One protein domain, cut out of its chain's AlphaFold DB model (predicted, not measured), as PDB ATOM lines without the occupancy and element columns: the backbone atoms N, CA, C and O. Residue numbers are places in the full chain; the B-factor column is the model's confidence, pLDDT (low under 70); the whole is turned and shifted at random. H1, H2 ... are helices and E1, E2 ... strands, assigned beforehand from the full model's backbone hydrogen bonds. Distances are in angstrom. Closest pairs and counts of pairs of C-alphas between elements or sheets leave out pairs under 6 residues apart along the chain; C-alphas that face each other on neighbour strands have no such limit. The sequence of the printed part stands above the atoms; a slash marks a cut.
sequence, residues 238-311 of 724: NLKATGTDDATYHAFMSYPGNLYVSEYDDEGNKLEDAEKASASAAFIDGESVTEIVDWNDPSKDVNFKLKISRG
ATOM      1  N   ASN A 238     191.396 238.547 160.067       92.81
ATOM      2  CA  ASN A 238     191.932 239.895 160.188       92.81
ATOM      3  C   ASN A 238     192.380 240.092 161.632       92.81
ATOM      4  O   ASN A 238     191.655 239.731 162.556       92.81
ATOM      5  N   LEU A 239     193.568 240.640 161.833       95.56
ATOM      6  CA  LEU A 239     194.164 240.845 163.143       95.56
ATOM      7  C   LEU A 239     194.491 242.324 163.330       95.56
ATOM      8  O   LEU A 239     194.844 243.013 162.373       95.56
ATOM      9  N   LYS A 240     194.437 242.785 164.578       95.69
ATOM     10  CA  LYS A 240     195.041 244.046 165.012       95.69
ATOM     11  C   LYS A 240     195.928 243.844 166.230       95.69
ATOM     12  O   LYS A 240     195.684 242.949 167.041       95.69
ATOM     13  N   ALA A 241     196.939 244.690 166.350       96.25
ATOM     14  CA  ALA A 241     197.844 244.729 167.488       96.25
ATOM     15  C   ALA A 241     198.353 246.157 167.712       96.25
ATOM     16  O   ALA A 241     198.391 246.964 166.781       96.25
ATOM     17  N   THR A 242     198.741 246.465 168.948       94.38
ATOM     18  CA  THR A 242     199.357 247.751 169.294       94.38
ATOM     19  C   THR A 242     200.865 247.672 169.069       94.38
ATOM     20  O   THR A 242     201.526 246.783 169.606       94.38
ATOM     21  N   GLY A 243     201.402 248.588 168.268       90.44
ATOM     22  CA  GLY A 243     202.830 248.716 168.007       90.44
ATOM     23  C   GLY A 243     203.605 249.345 169.159       90.44
ATOM     24  O   GLY A 243     203.051 249.820 170.150       90.44
ATOM     25  N   THR A 244     204.929 249.366 169.019       89.00
ATOM     26  CA  THR A 244     205.852 249.935 170.020       89.00
ATOM     27  C   THR A 244     205.758 251.455 170.179       89.00
ATOM     28  O   THR A 244     206.339 252.018 171.103       89.00
ATOM     29  N   ASP A 245     205.068 252.113 169.257       90.50
ATOM     30  CA  ASP A 245     204.741 253.538 169.217       90.50
ATOM     31  C   ASP A 245     203.314 253.836 169.711       90.50
ATOM     32  O   ASP A 245     202.823 254.948 169.526       90.50
ATOM     33  N   ASP A 246     202.655 252.851 170.330       90.44
ATOM     34  CA  ASP A 246     201.268 252.901 170.800       90.44
ATOM     35  C   ASP A 246     200.211 253.060 169.680       90.44
ATOM     36  O   ASP A 246     199.022 253.222 169.971       90.44
ATOM     37  N   ALA A 247     200.602 252.965 168.400       91.75
ATOM     38  CA  ALA A 247     199.676 252.959 167.266       91.75
ATOM     39  C   ALA A 247     199.045 251.571 167.056       91.75
ATOM     40  O   ALA A 247     199.587 250.550 167.481       91.75
ATOM     41  N   THR A 248     197.881 251.513 166.406       92.38
ATOM     42  CA  THR A 248     197.239 250.242 166.036       92.38
ATOM     43  C   THR A 248     197.621 249.872 164.613       92.38
ATOM     44  O   THR A 248     197.526 250.699 163.715       92.38
ATOM     45  N   TYR A 249     198.032 248.624 164.417       94.94
ATOM     46  CA  TYR A 249     198.401 248.083 163.116       94.94
ATOM     47  C   TYR A 249     197.571 246.848 162.790       94.94
ATOM     48  O   TYR A 249     197.113 246.142 163.693       94.94
ATOM     49  N   HIS A 250     197.431 246.565 161.496       94.12
ATOM     50  CA  HIS A 250     196.618 245.472 160.977       94.12
ATOM     51  C   HIS A 250     197.459 244.391 160.301       94.12
ATOM     52  O   HIS A 250     198.477 244.668 159.662       94.12
ATOM     53  N   ALA A 251     197.001 243.148 160.408       93.19
ATOM     54  CA  ALA A 251     197.566 242.023 159.683       93.19
ATOM     55  C   ALA A 251     196.473 241.073 159.185       93.19
ATOM     56  O   ALA A 251     195.397 240.963 159.768       93.19
ATOM     57  N   PHE A 252     196.780 240.355 158.115       90.88
ATOM     58  CA  PHE A 252     195.907 239.388 157.472       90.88
ATOM     59  C   PHE A 252     196.549 238.011 157.588       90.88
ATOM     60  O   PHE A 252     197.655 237.786 157.096       90.88
ATOM     61  N   MET A 253     195.863 237.091 158.259       90.50
ATOM     62  CA  MET A 253     196.258 235.693 158.340       90.50
ATOM     63  C   MET A 253     195.432 234.874 157.343       90.50
ATOM     64  O   MET A 253     194.217 235.014 157.334       90.50
ATOM     65  N   SER A 254     196.043 234.012 156.530       87.75
ATOM     66  CA  SER A 254     195.352 233.146 155.550       87.75
ATOM     67  C   SER A 254     195.789 231.688 155.671       87.75
ATOM     68  O   SER A 254     196.854 231.419 156.211       87.75
ATOM     69  N   TYR A 255     194.995 230.732 155.188       85.25
ATOM     70  CA  TYR A 255     195.331 229.306 155.181       85.25
ATOM     71  C   TYR A 255     196.658 229.054 154.442       85.25
ATOM     72  O   TYR A 255     196.842 229.593 153.350       85.25
ATOM     73  N   PRO A 256     197.569 228.217 154.981       78.94
ATOM     74  CA  PRO A 256     197.491 227.426 156.227       78.94
ATOM     75  C   PRO A 256     197.836 228.195 157.512       78.94
ATOM     76  O   PRO A 256     197.673 227.670 158.611       78.94
ATOM     77  N   GLY A 257     198.299 229.430 157.369       75.06
ATOM     78  CA  GLY A 257     198.586 230.371 158.443       75.06
ATOM     79  C   GLY A 257     199.579 231.457 158.008       75.06
ATOM     80  O   GLY A 257     200.416 231.883 158.791       75.06
ATOM     81  N   ASN A 258     199.557 231.902 156.758       81.44
ATOM     82  CA  ASN A 258     200.446 232.974 156.318       81.44
ATOM     83  C   ASN A 258     200.017 234.290 156.945       81.44
ATOM     84  O   ASN A 258     198.841 234.624 156.862       81.44
ATOM     85  N   LEU A 259     200.959 235.029 157.527       87.12
ATOM     86  CA  LEU A 259     200.709 236.320 158.154       87.12
ATOM     87  C   LEU A 259     201.306 237.445 157.312       87.12
ATOM     88  O   LEU A 259     202.528 237.561 157.200       87.12
ATOM     89  N   TYR A 260     200.438 238.286 156.764       87.38
ATOM     90  CA  TYR A 260     200.803 239.507 156.062       87.38
ATOM     91  C   TYR A 260     200.505 240.713 156.953       87.38
ATOM     92  O   TYR A 260     199.348 240.987 157.258       87.38
ATOM     93  N   VAL A 261     201.543 241.426 157.383       89.12
ATOM     94  CA  VAL A 261     201.388 242.699 158.099       89.12
ATOM     95  C   VAL A 261     201.125 243.791 157.065       89.12
ATOM     96  O   VAL A 261     201.855 243.876 156.078       89.12
ATOM     97  N   SER A 262     200.079 244.594 157.265       88.88
ATOM     98  CA  SER A 262     199.725 245.666 156.333       88.88
ATOM     99  C   SER A 262     200.867 246.675 156.211       88.88
ATOM    100  O   SER A 262     201.416 247.131 157.211       88.88
ATOM    101  N   GLU A 263     201.203 247.051 154.977       87.38
ATOM    102  CA  GLU A 263     202.109 248.174 154.696       87.38
ATOM    103  C   GLU A 263     201.372 249.517 154.586       87.38
ATOM    104  O   GLU A 263     201.998 250.522 154.246       87.38
ATOM    105  N   TYR A 264     200.060 249.527 154.827       86.94
ATOM    106  CA  TYR A 264     199.194 250.693 154.684       86.94
ATOM    107  C   TYR A 264     198.366 250.918 155.951       86.94
ATOM    108  O   TYR A 264     198.003 249.945 156.623       86.94
ATOM    109  N   ASP A 265     198.091 252.186 156.250       84.25
ATOM    110  CA  ASP A 265     197.127 252.606 157.271       84.25
ATOM    111  C   ASP A 265     195.673 252.411 156.794       84.25
ATOM    112  O   ASP A 265     195.417 251.957 155.671       84.25
ATOM    113  N   ASP A 266     194.710 252.734 157.660       79.06
ATOM    114  CA  ASP A 266     193.279 252.577 157.378       79.06
ATOM    115  C   ASP A 266     192.781 253.553 156.295       79.06
ATOM    116  O   ASP A 266     191.781 253.290 155.623       79.06
ATOM    117  N   GLU A 267     193.495 254.659 156.074       80.50
ATOM    118  CA  GLU A 267     193.255 255.602 154.982       80.50
ATOM    119  C   GLU A 267     193.881 255.162 153.644       80.50
ATOM    120  O   GLU A 267     193.659 255.804 152.611       80.50
ATOM    121  N   GLY A 268     194.640 254.061 153.632       83.00
ATOM    122  CA  GLY A 268     195.319 253.530 152.452       83.00
ATOM    123  C   GLY A 268     196.620 254.255 152.097       83.00
ATOM    124  O   GLY A 268     197.150 254.052 150.999       83.00
ATOM    125  N   ASN A 269     197.163 255.088 152.989       87.62
ATOM    126  CA  ASN A 269     198.502 255.643 152.837       87.62
ATOM    127  C   ASN A 269     199.542 254.592 153.208       87.62
ATOM    128  O   ASN A 269     199.360 253.776 154.108       87.62
ATOM    129  N   LYS A 270     200.670 254.616 152.503       91.00
ATOM    130  CA  LYS A 270     201.773 253.704 152.783       91.00
ATOM    131  C   LYS A 270     202.469 254.119 154.078       91.00
ATOM    132  O   LYS A 270     202.874 255.270 154.196       91.00
ATOM    133  N   LEU A 271     202.688 253.162 154.974       88.88
ATOM    134  CA  LEU A 271     203.437 253.358 156.211       88.88
ATOM    135  C   LEU A 271     204.889 253.764 155.922       88.88
ATOM    136  O   LEU A 271     205.537 253.237 155.004       88.88
ATOM    137  N   GLU A 272     205.429 254.651 156.748       91.50
ATOM    138  CA  GLU A 272     206.842 255.019 156.759       91.50
ATOM    139  C   GLU A 272     207.698 253.894 157.367       91.50
ATOM    140  O   GLU A 272     207.207 252.979 158.027       91.50
ATOM    141  N   ASP A 273     209.015 253.917 157.150       87.00
ATOM    142  CA  ASP A 273     209.890 252.800 157.555       87.00
ATOM    143  C   ASP A 273     209.899 252.535 159.072       87.00
ATOM    144  O   ASP A 273     210.006 251.384 159.499       87.00
ATOM    145  N   ALA A 274     209.750 253.580 159.893       88.25
ATOM    146  CA  ALA A 274     209.643 253.439 161.345       88.25
ATOM    147  C   ALA A 274     208.323 252.766 161.766       88.25
ATOM    148  O   ALA A 274     208.332 251.894 162.631       88.25
ATOM    149  N   GLU A 275     207.214 253.115 161.111       91.06
ATOM    150  CA  GLU A 275     205.887 252.541 161.363       91.06
ATOM    151  C   GLU A 275     205.836 251.080 160.911       91.06
ATOM    152  O   GLU A 275     205.373 250.217 161.651       91.06
ATOM    153  N   LYS A 276     206.427 250.751 159.753       88.19
ATOM    154  CA  LYS A 276     206.585 249.355 159.308       88.19
ATOM    155  C   LYS A 276     207.355 248.506 160.320       88.19
ATOM    156  O   LYS A 276     207.029 247.332 160.513       88.19
ATOM    157  N   ALA A 277     208.385 249.074 160.954       87.81
ATOM    158  CA  ALA A 277     209.150 248.387 161.990       87.81
ATOM    159  C   ALA A 277     208.313 248.168 163.262       87.81
ATOM    160  O   ALA A 277     208.299 247.048 163.778       87.81
ATOM    161  N   SER A 278     207.571 249.187 163.720       90.38
ATOM    162  CA  SER A 278     206.613 249.067 164.832       90.38
ATOM    163  C   SER A 278     205.529 248.021 164.548       90.38
ATOM    164  O   SER A 278     205.274 247.159 165.389       90.38
ATOM    165  N   ALA A 279     204.934 248.048 163.353       91.25
ATOM    166  CA  ALA A 279     203.916 247.098 162.911       91.25
ATOM    167  C   ALA A 279     204.464 245.668 162.894       91.25
ATOM    168  O   ALA A 279     203.876 244.760 163.474       91.25
ATOM    169  N   SER A 280     205.640 245.463 162.297       88.50
ATOM    170  CA  SER A 280     206.286 244.147 162.254       88.50
ATOM    171  C   SER A 280     206.583 243.604 163.654       88.50
ATOM    172  O   SER A 280     206.426 242.407 163.884       88.50
ATOM    173  N   ALA A 281     206.984 244.468 164.595       90.38
ATOM    174  CA  ALA A 281     207.237 244.092 165.984       90.38
ATOM    175  C   ALA A 281     205.958 243.674 166.734       90.38
ATOM    176  O   ALA A 281     206.023 242.776 167.567       90.38
ATOM    177  N   ALA A 282     204.805 244.268 166.409       93.94
ATOM    178  CA  ALA A 282     203.513 243.936 167.019       93.94
ATOM    179  C   ALA A 282     202.999 242.530 166.648       93.94
ATOM    180  O   ALA A 282     202.163 241.960 167.344       93.94
ATOM    181  N   PHE A 283     203.501 241.963 165.547       92.94
ATOM    182  CA  PHE A 283     203.023 240.713 164.954       92.94
ATOM    183  C   PHE A 283     204.094 239.607 164.927       92.94
ATOM    184  O   PHE A 283     204.124 238.779 164.012       92.94
ATOM    185  N   ILE A 284     204.993 239.571 165.915       90.06
ATOM    186  CA  ILE A 284     205.984 238.490 166.051       90.06
ATOM    187  C   ILE A 284     205.422 237.278 166.815       90.06
ATOM    188  O   ILE A 284     204.391 237.345 167.483       90.06
ATOM    189  N   ASP A 285     206.111 236.137 166.708       90.69
ATOM    190  CA  ASP A 285     205.723 234.907 167.403       90.69
ATOM    191  C   ASP A 285     205.623 235.119 168.923       90.69
ATOM    192  O   ASP A 285     206.596 235.471 169.586       90.69
ATOM    193  N   GLY A 286     204.452 234.825 169.483       92.69
ATOM    194  CA  GLY A 286     204.160 234.923 170.907       92.69
ATOM    195  C   GLY A 286     203.502 236.229 171.350       92.69
ATOM    196  O   GLY A 286     203.124 236.298 172.522       92.69
ATOM    197  N   GLU A 287     203.334 237.212 170.466       95.25
ATOM    198  CA  GLU A 287     202.664 238.470 170.808       95.25
ATOM    199  C   GLU A 287     201.153 238.319 170.984       95.25
ATOM    200  O   GLU A 287     200.522 237.368 170.510       95.25
ATOM    201  N   SER A 288     200.573 239.266 171.721       95.75
ATOM    202  CA  SER A 288     199.124 239.347 171.897       95.75
ATOM    203  C   SER A 288     198.504 240.084 170.721       95.75
ATOM    204  O   SER A 288     198.894 241.206 170.411       95.75
ATOM    205  N   VAL A 289     197.514 239.460 170.095       97.25
ATOM    206  CA  VAL A 289     196.778 240.026 168.966       97.25
ATOM    207  C   VAL A 289     195.287 239.925 169.219       97.25
ATOM    208  O   VAL A 289     194.811 239.079 169.979       97.25
ATOM    209  N   THR A 290     194.538 240.767 168.534       96.81
ATOM    210  CA  THR A 290     193.087 240.761 168.568       96.81
ATOM    211  C   THR A 290     192.582 240.366 167.187       96.81
ATOM    212  O   THR A 290     192.874 241.046 166.206       96.81
ATOM    213  N   GLU A 291     191.853 239.256 167.091       94.69
ATOM    214  CA  GLU A 291     191.132 238.911 165.867       94.69
ATOM    215  C   GLU A 291     189.934 239.839 165.714       94.69
ATOM    216  O   GLU A 291     189.074 239.894 166.596       94.69
ATOM    217  N   ILE A 292     189.884 240.529 164.577       89.50
ATOM    218  CA  ILE A 292     188.776 241.386 164.189       89.50
ATOM    219  C   ILE A 292     187.683 240.497 163.614       89.50
ATOM    220  O   ILE A 292     187.796 239.991 162.493       89.50
ATOM    221  N   VAL A 293     186.636 240.284 164.404       81.19
ATOM    222  CA  VAL A 293     185.496 239.453 163.996       81.19
ATOM    223  C   VAL A 293     184.505 240.280 163.186       81.19
ATOM    224  O   VAL A 293     183.891 239.775 162.247       81.19
ATOM    225  N   ASP A 294     184.362 241.554 163.542       75.38
ATOM    226  CA  ASP A 294     183.445 242.491 162.912       75.38
ATOM    227  C   ASP A 294     184.055 243.893 162.984       75.38
ATOM    228  O   ASP A 294     184.209 244.473 164.054       75.38
ATOM    229  N   TRP A 295     184.428 244.447 161.832       74.81
ATOM    230  CA  TRP A 295     185.084 245.755 161.752       74.81
ATOM    231  C   TRP A 295     184.233 246.896 162.318       74.81
ATOM    232  O   TRP A 295     184.777 247.890 162.789       74.81
ATOM    233  N   ASN A 296     182.907 246.742 162.304       75.62
ATOM    234  CA  ASN A 296     181.981 247.752 162.818       75.62
ATOM    235  C   ASN A 296     181.705 247.585 164.318       75.62
ATOM    236  O   ASN A 296     180.981 248.383 164.911       75.62
ATOM    237  N   ASP A 297     182.243 246.528 164.922       73.12
ATOM    238  CA  ASP A 297     181.890 246.070 166.251       73.12
ATOM    239  C   ASP A 297     183.143 245.479 166.940       73.12
ATOM    240  O   ASP A 297     183.385 244.267 166.947       73.12
ATOM    241  N   PRO A 298     183.970 246.343 167.558       75.75
ATOM    242  CA  PRO A 298     185.212 245.913 168.196       75.75
ATOM    243  C   PRO A 298     185.017 245.061 169.453       75.75
ATOM    244  O   PRO A 298     185.988 244.540 169.995       75.75
ATOM    245  N   SER A 299     183.796 244.954 169.986       77.81
ATOM    246  CA  SER A 299     183.551 244.172 171.205       77.81
ATOM    247  C   SER A 299     183.277 242.692 170.905       77.81
ATOM    248  O   SER A 299     183.310 241.867 171.820       77.81
ATOM    249  N   LYS A 300     183.030 242.330 169.642       76.19
ATOM    250  CA  LYS A 300     183.080 240.931 169.195       76.19
ATOM    251  C   LYS A 300     184.493 240.411 169.002       76.19
ATOM    252  O   LYS A 300     184.668 239.199 168.868       76.19
ATOM    253  N   ASP A 301     185.471 241.304 168.974       85.50
ATOM    254  CA  ASP A 301     186.850 240.928 168.759       85.50
ATOM    255  C   ASP A 301     187.366 240.034 169.885       85.50
ATOM    256  O   ASP A 301     187.018 240.176 171.062       85.50
ATOM    257  N   VAL A 302     188.215 239.086 169.509       92.69
ATOM    258  CA  VAL A 302     188.692 238.055 170.427       92.69
ATOM    259  C   VAL A 302     190.201 238.151 170.544       92.69
ATOM    260  O   VAL A 302     190.923 238.157 169.550       92.69
ATOM    261  N   ASN A 303     190.683 238.220 171.783       95.25
ATOM    262  CA  ASN A 303     192.111 238.259 172.061       95.25
ATOM    263  C   ASN A 303     192.713 236.864 171.980       95.25
ATOM    264  O   ASN A 303     192.191 235.909 172.558       95.25
ATOM    265  N   PHE A 304     193.862 236.786 171.327       97.19
ATOM    266  CA  PHE A 304     194.638 235.577 171.153       97.19
ATOM    267  C   PHE A 304     196.118 235.850 171.369       97.19
ATOM    268  O   PHE A 304     196.596 236.983 171.297       97.19
ATOM    269  N   LYS A 305     196.860 234.773 171.594       96.75
ATOM    270  CA  LYS A 305     198.301 234.765 171.420       96.75
ATOM    271  C   LYS A 305     198.618 234.297 170.006       96.75
ATOM    272  O   LYS A 305     198.215 233.201 169.615       96.75
ATOM    273  N   LEU A 306     199.322 235.124 169.246       95.56
ATOM    274  CA  LEU A 306     199.776 234.783 167.908       95.56
ATOM    275  C   LEU A 306     200.944 233.809 168.002       95.56
ATOM    276  O   LEU A 306     201.898 234.033 168.745       95.56
ATOM    277  N   LYS A 307     200.891 232.734 167.224       93.62
ATOM    278  CA  LYS A 307     202.004 231.809 167.047       93.62
ATOM    279  C   LYS A 307     202.363 231.719 165.581       93.62
ATOM    280  O   LYS A 307     201.465 231.667 164.750       93.62
ATOM    281  N   ILE A 308     203.656 231.701 165.274       88.56
ATOM    282  CA  ILE A 308     204.165 231.672 163.902       88.56
ATOM    283  C   ILE A 308     205.279 230.636 163.792       88.56
ATOM    284  O   ILE A 308     206.282 230.700 164.502       88.56
ATOM    285  N   SER A 309     205.126 229.734 162.833       88.25
ATOM    286  CA  SER A 309     206.196 228.953 162.230       88.25
ATOM    287  C   SER A 309     206.424 229.467 160.812       88.25
ATOM    288  O   SER A 309     205.486 229.659 160.038       88.25
ATOM    289  N   ARG A 310     207.684 229.722 160.460       83.06
ATOM    290  CA  ARG A 310     208.069 230.221 159.126       83.06
ATOM    291  C   ARG A 310     208.279 229.086 158.126       83.06
ATOM    292  O   ARG A 310     208.876 229.292 157.078       83.06
ATOM    293  N   GLY A 311     207.802 227.891 158.450       88.50
ATOM    294  CA  GLY A 311     207.665 226.787 157.522       88.50
ATOM    295  C   GLY A 311     206.326 226.092 157.727       88.50
ATOM    296  O   GLY A 311     205.669 226.243 158.755       88.50
TER     297      GLY A 311
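This is residues 238 to 311 of the 724 residues of an uncharacterized protein of Ostreococcus tauri (UniProt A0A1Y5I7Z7). One strongly twisted sheet of five strands bends round on itself, and a single short helix, H1, packs over one face and runs across the strands beneath it. E5, the longest strand, makes one edge of the sheet beside E4, and the E1, E2, E3 part makes the wall that H1 covers. The printed part has 74 residues, with five named strands and one named helix in the order E1 E2 E3 H1 E4 E5; the sheet runs E3 E2 E1 E4 E5, antiparallel throughout. The class is mixed, helices and strands, in two layers, with the helix on one face of the sheet. The whole is compact, with a radius of gyration of the C-alphas of 11.9 A and spans of 33 by 28 by 20 A.

E1, residues 238 to 242, and E2, residues 248 to 254, form a hairpin at 148 degrees, with N 239 and O 251 2.8 A apart, within hydrogen-bond range. E2 and E3, residues 258 to 261, form the next hairpin, with N 252 and O 260 at 2.8 A; E1 E2 E3 is a meander, each strand the antiparallel neighbour of the one before. H1, residues 273 to 282, is on the sheet at a height over the sheet of 9.0 A. It lies over E2, and only just not over E1, on which 2 of its 10 C-alphas fall; its line stands at 69 degrees to that of E2 on the local plane, across the strands. The closest C-alphas of H1 and E2 are those of Ala 279 and Tyr 249, 5.6 A apart. In H1 every O i to N i+4 pair is within hydrogen-bond range. E4, residues 288 to 292, is the antiparallel neighbour of E1, with N 240 and O 290 at 2.8 A. E4 and E5, residues 302 to 309, form a hairpin at 115 degrees, with N 289 and O 304 at 2.9 A. The edge strands E3 and E5 are only just apart, at 8.2 A.

E1 begins at C-alpha 238, (191.932, 239.895, 160.188), and is 14.1 A long. E2 measures 20.1 A and E3 9.9 A. H1 begins at C-alpha 273, (209.890, 252.800, 157.555), and is 14.5 A long. E4 measures 13.1 A, and E5, 21.4 A long, ends at C-alpha 309, (206.196, 228.953, 162.230).

The two C-alphas farthest apart are those of Asn 296 and Gly 311, at 33.6 A. The printed part has no cut. The link E3 to H1, 11 residues, is long. The mean pLDDT of the printed part is 88.5, and no printed residue is under 70.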